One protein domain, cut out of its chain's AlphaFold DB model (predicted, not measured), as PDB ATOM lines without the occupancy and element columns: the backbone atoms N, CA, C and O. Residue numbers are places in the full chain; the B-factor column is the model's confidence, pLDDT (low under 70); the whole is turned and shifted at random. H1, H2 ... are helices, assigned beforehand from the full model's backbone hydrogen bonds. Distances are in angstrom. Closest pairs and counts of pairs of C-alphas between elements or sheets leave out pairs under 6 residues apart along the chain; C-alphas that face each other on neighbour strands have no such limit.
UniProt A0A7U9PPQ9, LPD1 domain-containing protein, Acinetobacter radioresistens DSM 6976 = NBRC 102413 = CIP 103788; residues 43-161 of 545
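This is residues 43 to 161 of the 545 residues of the protein "LPD1 domain-containing protein" of Acinetobacter radioresistens DSM 6976 = NBRC 102413 = CIP 103788 (UniProt A0A7U9PPQ9). What is the main picture? A long helix, H4, runs along the longest axis with H5 packed slantwise on it and short H1 packed on it too, while H2 and H3 make a helical hairpin at one end. Unnamed loops, residues 79 to 92 and 134 to 161, reach toward the other end. What is the make-up? The 119 printed residues hold five named helices, H1 to H5 in chain order, and no named strand; the class is all helix, with under half of the residues in named elements. The whole is compact, with a radius of gyration of the C-alphas of 14.3 A, and elongated, spanning 45 by 27 by 25 A.

What does H1, residues 46 to 49, touch? It touches residues 101 to 105 of H4, residues 93 to 112, which is the hub; the closest C-alphas, of Leu 49 and Ile 104, are 6.8 A apart. How do H2, residues 55 to 60, and H3, residues 66 to 78, stand? They form a hairpin at a shallow tilt of 13 degrees, opposite ways, with closest C-alphas Phe 55 and Ala 69 at 5.2 A. H3 and H4, a helical hairpin, only just touch, with 3 pairs of C-alphas within 8 A, the closest Phe 72 and Tyr 111 at 6.7 A. Where is H5, residues 119 to 133? It touches H4 at a steep tilt of 43 degrees, opposite ways, with closest C-alphas Ser 103 and Met 130 at 7.3 A. Are the backbones helical? In H2, H3, H4 and H5 every O i to N i+4 pair is within hydrogen-bond range; H1 is too short for such a pair.

Where does H1 begin? C-alpha 46 is at (131.168, 171.722, 158.253). How long are the longer helices? From first to last C-alpha, H3 is 18.3 A, H4 28.3 A and H5 20.9 A, ending with C-alpha 133 at (141.595, 155.341, 158.692).

How large is it? The two C-alphas farthest apart, those of Gly 61 and Asn 90, are 45.6 A apart. Is it continuous and confident? The printed part has no cut, the link from H3 to H4 is long, and residues 43 and 138 to 140 have pLDDT under 70.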
ATOM      1  N   GLU A  43     128.753 169.278 168.317       60.09
ATOM      2  CA  GLU A  43     129.604 170.475 168.377       60.09
ATOM      3  C   GLU A  43     130.322 170.707 167.036       60.09
ATOM      4  O   GLU A  43     130.688 171.838 166.707       60.09
ATOM      5  N   ILE A  44     130.468 169.641 166.247       76.38
ATOM      6  CA  ILE A  44     131.148 169.546 164.966       76.38
ATOM      7  C   ILE A  44     130.178 169.825 163.807       76.38
ATOM      8  O   ILE A  44     129.253 169.064 163.530       76.38
ATOM      9  N   THR A  45     130.449 170.893 163.056       89.50
ATOM     10  CA  THR A  45     129.743 171.233 161.808       89.50
ATOM     11  C   THR A  45     130.746 171.518 160.695       89.50
ATOM     12  O   THR A  45     131.875 171.923 160.985       89.50
ATOM     13  N   LYS A  46     130.327 171.393 159.422       92.81
ATOM     14  CA  LYS A  46     131.168 171.722 158.253       92.81
ATOM     15  C   LYS A  46     131.857 173.073 158.411       92.81
ATOM     16  O   LYS A  46     133.063 173.157 158.271       92.81
ATOM     17  N   ARG A  47     131.084 174.108 158.765       88.44
ATOM     18  CA  ARG A  47     131.570 175.493 158.872       88.44
ATOM     19  C   ARG A  47     132.576 175.696 160.005       88.44
ATOM     20  O   ARG A  47     133.462 176.527 159.858       88.44
ATOM     21  N   LYS A  48     132.429 174.965 161.116       89.69
ATOM     22  CA  LYS A  48     133.387 175.018 162.231       89.69
ATOM     23  C   LYS A  48     134.715 174.344 161.866       89.69
ATOM     24  O   LYS A  48     135.759 174.866 162.226       89.69
ATOM     25  N   LEU A  49     134.673 173.219 161.148       91.25
ATOM     26  CA  LEU A  49     135.879 172.488 160.730       91.25
ATOM     27  C   LEU A  49     136.588 173.141 159.532       91.25
ATOM     28  O   LEU A  49     137.813 173.236 159.495       91.25
ATOM     29  N   TRP A  50     135.813 173.606 158.554       94.06
ATOM     30  CA  TRP A  50     136.295 174.266 157.350       94.06
ATOM     31  C   TRP A  50     135.337 175.397 156.973       94.06
ATOM     32  O   TRP A  50     134.239 175.184 156.452       94.06
ATOM     33  N   SER A  51     135.741 176.627 157.286       90.69
ATOM     34  CA  SER A  51     135.023 177.817 156.832       90.69
ATOM     35  C   SER A  51     135.119 177.912 155.313       90.69
ATOM     36  O   SER A  51     136.200 177.718 154.770       90.69
ATOM     37  N   ARG A  52     133.995 178.191 154.633       92.31
ATOM     38  CA  ARG A  52     133.949 178.237 153.162       92.31
ATOM     39  C   ARG A  52     134.957 179.282 152.654       92.31
ATOM     40  O   ARG A  52     134.735 180.460 152.944       92.31
ATOM     41  N   PRO A  53     135.992 178.884 151.894       91.69
ATOM     42  CA  PRO A  53     136.917 179.819 151.267       91.69
ATOM     43  C   PRO A  53     136.208 180.762 150.297       91.69
ATOM     44  O   PRO A  53     135.135 180.449 149.757       91.69
ATOM     45  N   ASN A  54     136.830 181.910 150.038       92.00
ATOM     46  CA  ASN A  54     136.439 182.744 148.915       92.00
ATOM     47  C   ASN A  54     137.182 182.272 147.661       92.00
ATOM     48  O   ASN A  54     138.127 182.905 147.206       92.00
ATOM     49  N   PHE A  55     136.719 181.150 147.107       94.75
ATOM     50  CA  PHE A  55     137.338 180.469 145.966       94.75
ATOM     51  C   PHE A  55     137.655 181.397 144.785       94.75
ATOM     52  O   PHE A  55     138.654 181.206 144.106       94.75
ATOM     53  N   ARG A  56     136.812 182.405 144.537       93.69
ATOM     54  CA  ARG A  56     137.017 183.382 143.461       93.69
ATOM     55  C   ARG A  56     138.182 184.322 143.749       93.69
ATOM     56  O   ARG A  56     139.009 184.547 142.871       93.69
ATOM     57  N   GLU A  57     138.239 184.872 144.956       91.06
ATOM     58  CA  GLU A  57     139.330 185.765 145.353       91.06
ATOM     59  C   GLU A  57     140.659 185.016 145.451       91.06
ATOM     60  O   GLU A  57     141.686 185.571 145.080       91.06
ATOM     61  N   ASP A  58     140.642 183.736 145.829       92.81
ATOM     62  CA  ASP A  58     141.848 182.904 145.822       92.81
ATOM     63  C   ASP A  58     142.415 182.743 144.396       92.81
ATOM     64  O   ASP A  58     143.630 182.745 144.209       92.81
ATOM     65  N   VAL A  59     141.558 182.671 143.369       95.62
ATOM     66  CA  VAL A  59     141.997 182.652 141.960       95.62
ATOM     67  C   VAL A  59     142.542 184.009 141.529       95.62
ATOM     68  O   VAL A  59     143.643 184.088 140.990       95.62
ATOM     69  N   ARG A  60     141.813 185.093 141.813       91.31
ATOM     70  CA  ARG A  60     142.217 186.463 141.445       91.31
ATOM     71  C   ARG A  60     143.499 186.913 142.139       91.31
ATOM     72  O   ARG A  60     144.300 187.635 141.555       91.31
ATOM     73  N   GLY A  61     143.700 186.469 143.376       90.69
ATOM     74  CA  GLY A  61     144.916 186.684 144.151       90.69
ATOM     75  C   GLY A  61     146.082 185.785 143.731       90.69
ATOM     76  O   GLY A  61     147.158 185.897 144.314       90.69
ATOM     77  N   GLY A  62     145.888 184.894 142.752       91.94
ATOM     78  CA  GLY A  62     146.914 183.976 142.258       91.94
ATOM     79  C   GLY A  62     147.272 182.847 143.228       91.94
ATOM     80  O   GLY A  62     148.284 182.180 143.022       91.94
ATOM     81  N   LEU A  63     146.470 182.623 144.276       90.69
ATOM     82  CA  LEU A  63     146.680 181.538 145.238       90.69
ATOM     83  C   LEU A  63     146.333 180.174 144.631       90.69
ATOM     84  O   LEU A  63     146.982 179.188 144.960       90.69
ATOM     85  N   ASN A  64     145.330 180.118 143.747       93.75
ATOM     86  CA  ASN A  64     144.820 178.881 143.156       93.75
ATOM     87  C   ASN A  64     144.486 179.029 141.663       93.75
ATOM     88  O   ASN A  64     144.141 180.111 141.196       93.75
ATOM     89  N   THR A  65     144.512 177.926 140.905       96.00
ATOM     90  CA  THR A  65     143.989 177.925 139.524       96.00
ATOM     91  C   THR A  65     142.459 177.901 139.517       96.00
ATOM     92  O   THR A  65     141.828 177.392 140.449       96.00
ATOM     93  N   ALA A  66     141.842 178.398 138.438       95.25
ATOM     94  CA  ALA A  66     140.386 178.392 138.296       95.25
ATOM     95  C   ALA A  66     139.802 176.973 138.425       95.25
ATOM     96  O   ALA A  66     138.846 176.759 139.168       95.25
ATOM     97  N   LYS A  67     140.428 175.979 137.782       95.44
ATOM     98  CA  LYS A  67     140.024 174.565 137.868       95.44
ATOM     99  C   LYS A  67     140.059 174.022 139.289       95.44
ATOM    100  O   LYS A  67     139.110 173.356 139.708       95.44
ATOM    101  N   HIS A  68     141.130 174.309 140.025       97.12
ATOM    102  CA  HIS A  68     141.268 173.872 141.408       97.12
ATOM    103  C   HIS A  68     140.183 174.483 142.298       97.12
ATOM    104  O   HIS A  68     139.467 173.772 143.009       97.12
ATOM    105  N   ALA A  69     139.986 175.795 142.190       97.19
ATOM    106  CA  ALA A  69     138.997 176.509 142.977       97.19
ATOM    107  C   ALA A  69     137.553 176.082 142.644       97.19
ATOM    108  O   ALA A  69     136.762 175.851 143.561       97.19
ATOM    109  N   ILE A  70     137.210 175.882 141.362       97.56
ATOM    110  CA  ILE A  70     135.896 175.358 140.943       97.56
ATOM    111  C   ILE A  70     135.658 173.962 141.525       97.56
ATOM    112  O   ILE A  70     134.572 173.689 142.048       97.56
ATOM    113  N   LEU A  71     136.658 173.077 141.451       97.88
ATOM    114  CA  LEU A  71     136.557 171.720 141.983       97.88
ATOM    115  C   LEU A  71     136.196 171.742 143.468       97.88
ATOM    116  O   LEU A  71     135.199 171.129 143.863       97.88
ATOM    117  N   PHE A  72     136.952 172.473 144.284       98.00
ATOM    118  CA  PHE A  72     136.714 172.505 145.724       98.00
ATOM    119  C   PHE A  72     135.477 173.307 146.121       98.00
ATOM    120  O   PHE A  72     134.804 172.918 147.076       98.00
ATOM    121  N   MET A  73     135.094 174.329 145.355       97.19
ATOM    122  CA  MET A  73     133.805 175.000 145.509       97.19
ATOM    123  C   MET A  73     132.645 174.007 145.375       97.19
ATOM    124  O   MET A  73     131.778 173.922 146.248       97.19
ATOM    125  N   ILE A  74     132.651 173.208 144.307       96.56
ATOM    126  CA  ILE A  74     131.592 172.236 144.023       96.56
ATOM    127  C   ILE A  74     131.607 171.089 145.031       96.56
ATOM    128  O   ILE A  74     130.545 170.657 145.489       96.56
ATOM    129  N   VAL A  75     132.795 170.608 145.408       96.50
ATOM    130  CA  VAL A  75     132.950 169.597 146.457       96.50
ATOM    131  C   VAL A  75     132.371 170.116 147.763       96.50
ATOM    132  O   VAL A  75     131.487 169.464 148.314       96.50
ATOM    133  N   TYR A  76     132.790 171.300 148.219       96.31
ATOM    134  CA  TYR A  76     132.323 171.906 149.462       96.31
ATOM    135  C   TYR A  76     130.796 172.025 149.497       96.31
ATOM    136  O   TYR A  76     130.165 171.659 150.496       96.31
ATOM    137  N   ASP A  77     130.186 172.484 148.404       92.94
ATOM    138  CA  ASP A  77     128.735 172.633 148.282       92.94
ATOM    139  C   ASP A  77     127.997 171.276 148.253       92.94
ATOM    140  O   ASP A  77     126.831 171.193 148.654       92.94
ATOM    141  N   ASN A  78     128.665 170.187 147.853       93.19
ATOM    142  CA  ASN A  78     128.088 168.841 147.841       93.19
ATOM    143  C   ASN A  78     128.084 168.148 149.221       93.19
ATOM    144  O   ASN A  78     127.262 167.254 149.443       93.19
ATOM    145  N   LEU A  79     128.955 168.551 150.153       94.00
ATOM    146  CA  LEU A  79     129.084 167.922 151.478       94.00
ATOM    147  C   LEU A  79     127.895 168.224 152.402       94.00
ATOM    148  O   LEU A  79     127.404 169.361 152.454       94.00
ATOM    149  N   THR A  80     127.499 167.243 153.224       92.19
ATOM    150  CA  THR A  80     126.506 167.444 154.298       92.19
ATOM    151  C   THR A  80     126.996 168.463 155.339       92.19
ATOM    152  O   THR A  80     128.198 168.651 155.528       92.19
ATOM    153  N   SER A  81     126.073 169.159 156.008       90.25
ATOM    154  CA  SER A  81     126.388 170.243 156.954       90.25
ATOM    155  C   SER A  81     126.856 169.764 158.330       90.25
ATOM    156  O   SER A  81     127.589 170.495 159.002       90.25
ATOM    157  N   LYS A  82     126.430 168.567 158.743       91.00
ATOM    158  CA  LYS A  82     126.740 167.937 160.031       91.00
ATOM    159  C   LYS A  82     126.863 166.413 159.875       91.00
ATOM    160  O   LYS A  82     126.286 165.878 158.918       91.00
ATOM    161  N   PRO A  83     127.594 165.725 160.773       89.25
ATOM    162  CA  PRO A  83     127.643 164.265 160.794       89.25
ATOM    163  C   PRO A  83     126.256 163.651 161.026       89.25
ATOM    164  O   PRO A  83     125.313 164.323 161.447       89.25
ATOM    165  N   TYR A  84     126.127 162.355 160.744       82.81
ATOM    166  CA  TYR A  84     124.904 161.620 161.057       82.81
ATOM    167  C   TYR A  84     124.756 161.409 162.563       82.81
ATOM    168  O   TYR A  84     125.720 161.090 163.252       82.81
ATOM    169  N   GLU A  85     123.531 161.580 163.050       72.50
ATOM    170  CA  GLU A  85     123.164 161.397 164.453       72.50
ATOM    171  C   GLU A  85     122.523 160.015 164.647       72.50
ATOM    172  O   GLU A  85     121.900 159.481 163.720       72.50
ATOM    173  N   TYR A  86     122.636 159.482 165.868       71.81
ATOM    174  CA  TYR A  86     122.105 158.183 166.304       71.81
ATOM    175  C   TYR A  86     122.781 156.955 165.668       71.81
ATOM    176  O   TYR A  86     123.505 157.037 164.675       71.81
ATOM    177  N   LEU A  87     122.537 155.782 166.264       74.06
ATOM    178  CA  LEU A  87     123.055 154.512 165.761       74.06
ATOM    179  C   LEU A  87     122.474 154.229 164.371       74.06
ATOM    180  O   LEU A  87     121.288 153.934 164.221       74.06
ATOM    181  N   ARG A  88     123.323 154.289 163.345       75.88
ATOM    182  CA  ARG A  88     122.906 154.097 161.953       75.88
ATOM    183  C   ARG A  88     123.926 153.270 161.197       75.88
ATOM    184  O   ARG A  88     125.116 153.539 161.279       75.88
ATOM    185  N   PHE A  89     123.454 152.270 160.453       80.25
ATOM    186  CA  PHE A  89     124.307 151.287 159.771       80.25
ATOM    187  C   PHE A  89     125.304 150.580 160.713       80.25
ATOM    188  O   PHE A  89     126.378 150.175 160.279       80.25
ATOM    189  N   ASN A  90     124.930 150.408 161.990       82.69
ATOM    190  CA  ASN A  90     125.776 149.903 163.084       82.69
ATOM    191  C   ASN A  90     126.988 150.790 163.426       82.69
ATOM    192  O   ASN A  90     127.954 150.308 164.007       82.69
ATOM    193  N   ILE A  91     126.926 152.082 163.097       82.75
ATOM    194  CA  ILE A  91     127.937 153.083 163.446       82.75
ATOM    195  C   ILE A  91     127.321 154.038 164.465       82.75
ATOM    196  O   ILE A  91     126.201 154.524 164.265       82.75
ATOM    197  N   THR A  92     128.032 154.268 165.568       84.69
ATOM    198  CA  THR A  92     127.611 155.193 166.625       84.69
ATOM    199  C   THR A  92     127.693 156.644 166.154       84.69
ATOM    200  O   THR A  92     128.386 156.968 165.190       84.69
ATOM    201  N   ASP A  93     127.011 157.532 166.864       80.44
ATOM    202  CA  ASP A  93     127.129 158.983 166.705       80.44
ATOM    203  C   ASP A  93     128.589 159.471 166.787       80.44
ATOM    204  O   ASP A  93     129.044 160.210 165.913       80.44
ATOM    205  N   TYR A  94     129.366 158.979 167.758       83.81
ATOM    206  CA  TYR A  94     130.800 159.264 167.872       83.81
ATOM    207  C   TYR A  94     131.587 158.774 166.646       83.81
ATOM    208  O   TYR A  94     132.448 159.484 166.121       83.81
ATOM    209  N   GLY A  95     131.278 157.569 166.153       85.56
ATOM    210  CA  GLY A  95     131.905 157.010 164.955       85.56
ATOM    211  C   GLY A  95     131.648 157.867 163.715       85.56
ATOM    212  O   GLY A  95     132.580 158.161 162.961       85.56
ATOM    213  N   TRP A  96     130.407 158.332 163.546       89.62
ATOM    214  CA  TRP A  96     130.025 159.241 162.469       89.62
ATOM    215  C   TRP A  96     130.708 160.599 162.569       89.62
ATOM    216  O   TRP A  96     131.220 161.091 161.564       89.62
ATOM    217  N   ALA A  97     130.750 161.186 163.765       89.75
ATOM    218  CA  ALA A  97     131.405 162.464 164.008       89.75
ATOM    219  C   ALA A  97     132.900 162.412 163.661       89.75
ATOM    220  O   ALA A  97     133.398 163.272 162.935       89.75
ATOM    221  N   LYS A  98     133.597 161.354 164.093       91.44
ATOM    222  CA  LYS A  98     135.026 161.159 163.824       91.44
ATOM    223  C   LYS A  98     135.324 160.946 162.338       91.44
ATOM    224  O   LYS A  98     136.235 161.561 161.791       91.44
ATOM    225  N   ALA A  99     134.532 160.113 161.664       92.19
ATOM    226  CA  ALA A  99     134.694 159.861 160.232       92.19
ATOM    227  C   ALA A  99     134.404 161.110 159.385       92.19
ATOM    228  O   ALA A  99     135.088 161.385 158.394       92.19
ATOM    229  N   TYR A 100     133.401 161.884 159.798       94.38
ATOM    230  CA  TYR A 100     133.072 163.165 159.191       94.38
ATOM    231  C   TYR A 100     134.222 164.161 159.351       94.38
ATOM    232  O   TYR A 100     134.634 164.763 158.364       94.38
ATOM    233  N   GLN A 101     134.784 164.277 160.556       94.81
ATOM    234  CA  GLN A 101     135.923 165.152 160.829       94.81
ATOM    235  C   GLN A 101     137.121 164.828 159.928       94.81
ATOM    236  O   GLN A 101     137.585 165.718 159.219       94.81
ATOM    237  N   TYR A 102     137.537 163.557 159.848       96.12
ATOM    238  CA  TYR A 102     138.616 163.143 158.942       96.12
ATOM    239  C   TYR A 102     138.332 163.489 157.477       96.12
ATOM    240  O   TYR A 102     139.233 163.915 156.759       96.12
ATOM    241  N   SER A 103     137.080 163.338 157.039       96.44
ATOM    242  CA  SER A 103     136.690 163.677 155.667       96.44
ATOM    243  C   SER A 103     136.855 165.174 155.386       96.44
ATOM    244  O   SER A 103     137.375 165.544 154.337       96.44
ATOM    245  N   ILE A 104     136.408 166.040 156.305       97.19
ATOM    246  CA  ILE A 104     136.505 167.497 156.133       97.19
ATOM    247  C   ILE A 104     137.956 167.971 156.242       97.19
ATOM    248  O   ILE A 104     138.371 168.804 155.444       97.19
ATOM    249  N   GLU A 105     138.733 167.430 157.181       96.88
ATOM    250  CA  GLU A 105     140.148 167.778 157.363       96.88
ATOM    251  C   GLU A 105     140.989 167.424 156.137       96.88
ATOM    252  O   GLU A 105     141.785 168.251 155.694       96.88
ATOM    253  N   PHE A 106     140.770 166.246 155.542       97.94
ATOM    254  CA  PHE A 106     141.427 165.872 154.288       97.94
ATOM    255  C   PHE A 106     141.087 166.857 153.168       97.94
ATOM    256  O   PHE A 106     141.983 167.380 152.519       97.94
ATOM    257  N   LEU A 107     139.797 167.144 152.953       98.06
ATOM    258  CA  LEU A 107     139.369 168.028 151.863       98.06
ATOM    259  C   LEU A 107     139.856 169.466 152.056       98.06
ATOM    260  O   LEU A 107     140.208 170.124 151.081       98.06
ATOM    261  N   LYS A 108     139.913 169.937 153.303       97.75
ATOM    262  CA  LYS A 108     140.503 171.228 153.647       97.75
ATOM    263  C   LYS A 108     141.996 171.250 153.318       97.75
ATOM    264  O   LYS A 108     142.449 172.155 152.629       97.75
ATOM    265  N   ASN A 109     142.753 170.255 153.777       97.50
ATOM    266  CA  ASN A 109     144.191 170.190 153.523       97.50
ATOM    267  C   ASN A 109     144.505 170.076 152.023       97.50
ATOM    268  O   ASN A 109     145.389 170.783 151.550       97.50
ATOM    269  N   ALA A 110     143.723 169.281 151.289       97.56
ATOM    270  CA  ALA A 110     143.829 169.111 149.845       97.56
ATOM    271  C   ALA A 110     143.539 170.401 149.050       97.56
ATOM    272  O   ALA A 110     144.041 170.548 147.941       97.56
ATOM    273  N   TYR A 111     142.731 171.313 149.601       97.69
ATOM    274  CA  TYR A 111     142.505 172.646 149.033       97.69
ATOM    275  C   TYR A 111     143.612 173.639 149.407       97.69
ATOM    276  O   TYR A 111     144.043 174.440 148.592       97.69
ATOM    277  N   GLU A 112     144.040 173.631 150.670       95.06
ATOM    278  CA  GLU A 112     144.939 174.662 151.201       95.06
ATOM    279  C   GLU A 112     146.420 174.391 150.897       95.06
ATOM    280  O   GLU A 112     147.217 175.324 150.907       95.06
ATOM    281  N   ASN A 113     146.811 173.129 150.683       95.31
ATOM    282  CA  ASN A 113     148.224 172.724 150.646       95.31
ATOM    283  C   ASN A 113     148.590 171.805 149.472       95.31
ATOM    284  O   ASN A 113     149.759 171.448 149.324       95.31
ATOM    285  N   GLU A 114     147.628 171.397 148.646       96.12
ATOM    286  CA  GLU A 114     147.857 170.513 147.501       96.12
ATOM    287  C   GLU A 114     147.208 171.078 146.232       96.12
ATOM    288  O   GLU A 114     146.455 172.044 146.282       96.12
ATOM    289  N   HIS A 115     147.491 170.466 145.075       95.69
ATOM    290  CA  HIS A 115     146.936 170.898 143.789       95.69
ATOM    291  C   HIS A 115     146.177 169.778 143.072       95.69
ATOM    292  O   HIS A 115     146.727 168.723 142.732       95.69
ATOM    293  N   TYR A 116     144.907 170.054 142.776       97.06
ATOM    294  CA  TYR A 116     143.993 169.158 142.062       97.06
ATOM    295  C   TYR A 116     143.211 169.893 140.982       97.06
ATOM    296  O   TYR A 116     142.523 170.861 141.272       97.06
ATOM    297  N   GLU A 117     143.206 169.343 139.769       93.06
ATOM    298  CA  GLU A 117     142.347 169.801 138.661       93.06
ATOM    299  C   GLU A 117     141.434 168.685 138.135       93.06
ATOM    300  O   GLU A 117     140.695 168.853 137.169       93.06
ATOM    301  N   SER A 118     141.479 167.515 138.774       94.12
ATOM    302  CA  SER A 118     140.696 166.346 138.396       94.12
ATOM    303  C   SER A 118     139.993 165.770 139.609       94.12
ATOM    304  O   SER A 118     140.631 165.318 140.563       94.12
ATOM    305  N   ILE A 119     138.665 165.700 139.528       95.44
ATOM    306  CA  ILE A 119     137.845 165.035 140.540       95.44
ATOM    307  C   ILE A 119     138.203 163.555 140.697       95.44
ATOM    308  O   ILE A 119     138.058 163.009 141.788       95.44
ATOM    309  N   LYS A 120     138.680 162.901 139.628       96.06
ATOM    310  CA  LYS A 120     139.083 161.493 139.678       96.06
ATOM    311  C   LYS A 120     140.283 161.322 140.606       96.06
ATOM    312  O   LYS A 120     140.186 160.554 141.552       96.06
ATOM    313  N   LYS A 121     141.345 162.108 140.393       96.81
ATOM    314  CA  LYS A 121     142.543 162.085 141.243       96.81
ATOM    315  C   LYS A 121     142.189 162.371 142.706       96.81
ATOM    316  O   LYS A 121     142.520 161.579 143.575       96.81
ATOM    317  N   LEU A 122     141.411 163.429 142.955       97.88
ATOM    318  CA  LEU A 122     140.947 163.762 144.306       97.88
ATOM    319  C   LEU A 122     140.142 162.617 144.945       97.88
ATOM    320  O   LEU A 122     140.249 162.369 146.141       97.88
ATOM    321  N   THR A 123     139.329 161.913 144.154       97.19
ATOM    322  CA  THR A 123     138.550 160.759 144.622       97.19
ATOM    323  C   THR A 123     139.437 159.574 144.975       97.19
ATOM    324  O   THR A 123     139.186 158.921 145.989       97.19
ATOM    325  N   ASP A 124     140.456 159.294 144.169       96.56
ATOM    326  CA  ASP A 124     141.395 158.200 144.413       96.56
ATOM    327  C   ASP A 124     142.195 158.460 145.704       96.56
ATOM    328  O   ASP A 124     142.211 157.607 146.599       96.56
ATOM    329  N   ASP A 125     142.728 159.675 145.868       97.62
ATOM    330  CA  ASP A 125     143.502 160.085 147.049       97.62
ATOM    331  C   ASP A 125     142.628 160.131 148.320       97.62
ATOM    332  O   ASP A 125     143.006 159.601 149.370       97.62
ATOM    333  N   PHE A 126     141.393 160.646 148.216       96.88
ATOM    334  CA  PHE A 126     140.411 160.622 149.309       96.88
ATOM    335  C   PHE A 126     140.089 159.191 149.759       96.88
ATOM    336  O   PHE A 126     140.029 158.899 150.959       96.88
ATOM    337  N   ASN A 127     139.881 158.274 148.809       94.75
ATOM    338  CA  ASN A 127     139.558 156.883 149.113       94.75
ATOM    339  C   ASN A 127     140.737 156.140 149.742       94.75
ATOM    340  O   ASN A 127     140.520 155.343 150.659       94.75
ATOM    341  N   ALA A 128     141.964 156.412 149.297       95.00
ATOM    342  CA  ALA A 128     143.171 155.882 149.923       95.00
ATOM    343  C   ALA A 128     143.296 156.374 151.375       95.00
ATOM    344  O   ALA A 128     143.454 155.564 152.296       95.00
ATOM    345  N   PHE A 129     143.114 157.681 151.603       95.81
ATOM    346  CA  PHE A 129     143.156 158.278 152.936       95.81
ATOM    347  C   PHE A 129     142.089 157.690 153.867       95.81
ATOM    348  O   PHE A 129     142.420 157.138 154.920       95.81
ATOM    349  N   MET A 130     140.813 157.725 153.474       93.94
ATOM    350  CA  MET A 130     139.721 157.183 154.292       93.94
ATOM    351  C   MET A 130     139.821 155.662 154.452       93.94
ATOM    352  O   MET A 130     139.445 155.116 155.492       93.94
ATOM    353  N   GLY A 131     140.369 154.965 153.455       91.06
ATOM    354  CA  GLY A 131     140.712 153.549 153.531       91.06
ATOM    355  C   GLY A 131     141.719 153.251 154.639       91.06
ATOM    356  O   GLY A 131     141.493 152.322 155.412       91.06
ATOM    357  N   SER A 132     142.764 154.074 154.774       93.00
ATOM    358  CA  SER A 132     143.779 153.928 155.829       93.00
ATOM    359  C   SER A 132     143.227 154.163 157.241       93.00
ATOM    360  O   SER A 132     143.651 153.505 158.188       93.00
ATOM    361  N   LYS A 133     142.245 155.064 157.397       92.62
ATOM    362  CA  LYS A 133     141.595 155.341 158.692       92.62
ATOM    363  C   LYS A 133     140.619 154.240 159.110       92.62
ATOM    364  O   LYS A 133     140.405 154.038 160.303       92.62
ATOM    365  N   TYR A 134     140.052 153.523 158.138       89.12
ATOM    366  CA  TYR A 134     139.054 152.474 158.353       89.12
ATOM    367  C   TYR A 134     139.376 151.201 157.541       89.12
ATOM    368  O   TYR A 134     138.590 150.816 156.665       89.12
ATOM    369  N   PRO A 135     140.497 150.509 157.831       81.25
ATOM    370  CA  PRO A 135     140.956 149.357 157.044       81.25
ATOM    371  C   PRO A 135     140.005 148.155 157.139       81.25
ATOM    372  O   PRO A 135     139.852 147.405 156.180       81.25
ATOM    373  N   ASN A 136     139.292 148.016 158.263       78.38
ATOM    374  CA  ASN A 136     138.396 146.887 158.547       78.38
ATOM    375  C   ASN A 136     136.910 147.174 158.250       78.38
ATOM    376  O   ASN A 136     136.041 146.357 158.565       78.38
ATOM    377  N   SER A 137     136.585 148.333 157.667       74.00
ATOM    378  CA  SER A 137     135.197 148.712 157.373       74.00
ATOM    379  C   SER A 137     134.634 147.857 156.225       74.00
ATOM    380  O   SER A 137     134.902 148.123 155.050       74.00
ATOM    381  N   LYS A 138     133.785 146.873 156.554       64.19
ATOM    382  CA  LYS A 138     133.181 145.942 155.581       64.19
ATOM    383  C   LYS A 138     132.129 146.575 154.658       64.19
ATOM    384  O   LYS A 138     131.942 146.086 153.550       64.19
ATOM    385  N   LYS A 139     131.417 147.623 155.102       66.31
ATOM    386  CA  LYS A 139     130.285 148.226 154.359       66.31
ATOM    387  C   LYS A 139     130.543 149.642 153.820       66.31
ATOM    388  O   LYS A 139     129.662 150.205 153.181       66.31
ATOM    389  N   LEU A 140     131.745 150.187 154.038       69.06
ATOM    390  CA  LEU A 140     132.247 151.466 153.497       69.06
ATOM    391  C   LEU A 140     131.509 152.734 153.968       69.06
ATOM    392  O   LEU A 140     131.872 153.827 153.542       69.06
ATOM    393  N   TYR A 141     130.504 152.630 154.837       80.50
ATOM    394  CA  TYR A 141     129.649 153.759 155.210       80.50
ATOM    395  C   TYR A 141     130.420 154.873 155.930       80.50
ATOM    396  O   TYR A 141     130.232 156.045 155.606       80.50
ATOM    397  N   GLU A 142     131.338 154.513 156.829       83.62
ATOM    398  CA  GLU A 142     132.225 155.434 157.543       83.62
ATOM    399  C   GLU A 142     133.081 156.251 156.567       83.62
ATOM    400  O   GLU A 142     133.263 157.453 156.747       83.62
ATOM    401  N   LYS A 143     133.538 155.634 155.470       85.75
ATOM    402  CA  LYS A 143     134.373 156.302 154.458       85.75
ATOM    403  C   LYS A 143     133.637 157.433 153.736       85.75
ATOM    404  O   LYS A 143     134.276 158.305 153.160       85.75
ATOM    405  N   TYR A 144     132.304 157.439 153.779       90.38
ATOM    406  CA  TYR A 144     131.457 158.408 153.082       90.38
ATOM    407  C   TYR A 144     130.696 159.334 154.034       90.38
ATOM    408  O   TYR A 144     129.695 159.933 153.639       90.38
ATOM    409  N   ALA A 145     131.163 159.483 155.274       90.00
ATOM    410  CA  ALA A 145     130.489 160.259 156.317       90.00
ATOM    411  C   ALA A 145     130.133 161.699 155.917       90.00
ATOM    412  O   ALA A 145     129.089 162.199 156.331       90.00
ATOM    413  N   ALA A 146     130.947 162.353 155.082       93.19
ATOM    414  CA  ALA A 146     130.674 163.709 154.597       93.19
ATOM    415  C   ALA A 146     129.728 163.787 153.382       93.19
ATOM    416  O   ALA A 146     129.348 164.884 152.961       93.19
ATOM    417  N   GLY A 147     129.333 162.651 152.807       91.38
ATOM    418  CA  GLY A 147     128.383 162.598 151.703       91.38
ATOM    419  C   GLY A 147     126.935 162.764 152.154       91.38
ATOM    420  O   GLY A 147     126.652 162.886 153.342       91.38
ATOM    421  N   LYS A 148     125.994 162.768 151.204       87.00
ATOM    422  CA  LYS A 148     124.548 162.793 151.483       87.00
ATOM    423  C   LYS A 148     124.048 161.377 151.797       87.00
ATOM    424  O   LYS A 148     124.643 160.394 151.363       87.00
ATOM    425  N   SER A 149     122.940 161.237 152.523       82.00
ATOM    426  CA  SER A 149     122.361 159.912 152.788       82.00
ATOM    427  C   SER A 149     120.851 159.872 152.667       82.00
ATOM    428  O   SER A 149     120.143 160.859 152.848       82.00
ATOM    429  N   THR A 150     120.373 158.661 152.415       79.00
ATOM    430  CA  THR A 150     118.984 158.233 152.573       79.00
ATOM    431  C   THR A 150     118.931 157.176 153.667       79.00
ATOM    432  O   THR A 150     119.966 156.611 154.018       79.00
ATOM    433  N   GLN A 151     117.751 156.819 154.178       73.50
ATOM    434  CA  GLN A 151     117.623 155.757 155.192       73.50
ATOM    435  C   GLN A 151     118.370 154.454 154.838       73.50
ATOM    436  O   GLN A 151     118.773 153.731 155.741       73.50
ATOM    437  N   ARG A 152     118.594 154.174 153.545       77.50
ATOM    438  CA  ARG A 152     119.175 152.919 153.050       77.50
ATOM    439  C   ARG A 152     120.605 153.038 152.514       77.50
ATOM    440  O   ARG A 152     121.235 152.011 152.285       77.50
ATOM    441  N   SER A 153     121.127 154.245 152.288       82.56
ATOM    442  CA  SER A 153     122.440 154.426 151.652       82.56
ATOM    443  C   SER A 153     123.127 155.732 152.036       82.56
ATOM    444  O   SER A 153     122.475 156.722 152.367       82.56
ATOM    445  N   VAL A 154     124.456 155.739 151.927       87.25
ATOM    446  CA  VAL A 154     125.300 156.935 152.015       87.25
ATOM    447  C   VAL A 154     126.021 157.084 150.681       87.25
ATOM    448  O   VAL A 154     126.643 156.136 150.204       87.25
ATOM    449  N   THR A 155     125.889 158.243 150.043       90.00
ATOM    450  CA  THR A 155     126.563 158.536 148.777       90.00
ATOM    451  C   THR A 155     127.991 158.981 149.042       90.00
ATOM    452  O   THR A 155     128.228 159.711 149.998       90.00
ATOM    453  N   HIS A 156     128.916 158.640 148.153       93.06
ATOM    454  CA  HIS A 156     130.282 159.154 148.210       93.06
ATOM    455  C   HIS A 156     130.296 160.705 148.215       93.06
ATOM    456  O   HIS A 156     129.582 161.302 147.403       93.06
ATOM    457  N   PRO A 157     131.089 161.380 149.074       93.50
ATOM    458  CA  PRO A 157     131.112 162.848 149.184       93.50
ATOM    459  C   PRO A 157     131.518 163.559 147.887       93.50
ATOM    460  O   PRO A 157     131.003 164.627 147.569       93.50
ATOM    461  N   LEU A 158     132.386 162.923 147.102       95.25
ATOM    462  CA  LEU A 158     132.829 163.398 145.784       95.25
ATOM    463  C   LEU A 158     131.967 162.874 144.618       95.25
ATOM    464  O   LEU A 158     132.306 163.068 143.457       95.25
ATOM    465  N   SER A 159     130.836 162.207 144.891       92.94
ATOM    466  CA  SER A 159     129.887 161.851 143.830       92.94
ATOM    467  C   SER A 159     129.014 163.054 143.488       92.94
ATOM    468  O   SER A 159     128.160 163.472 144.273       92.94
ATOM    469  N   LEU A 160     129.250 163.617 142.305       92.25
ATOM    470  CA  LEU A 160     128.540 164.789 141.808       92.25
ATOM    471  C   LEU A 160     127.312 164.396 140.980       92.25
ATOM    472  O   LEU A 160     127.367 163.474 140.159       92.25
ATOM    473  N   ASN A 161     126.215 165.130 141.172       91.25
ATOM    474  CA  ASN A 161     125.037 165.060 140.306       91.25
ATOM    475  C   ASN A 161     125.286 165.798 138.972       91.25
ATOM    476  O   ASN A 161     126.337 166.411 138.784       91.25
TER     477      ASN A 161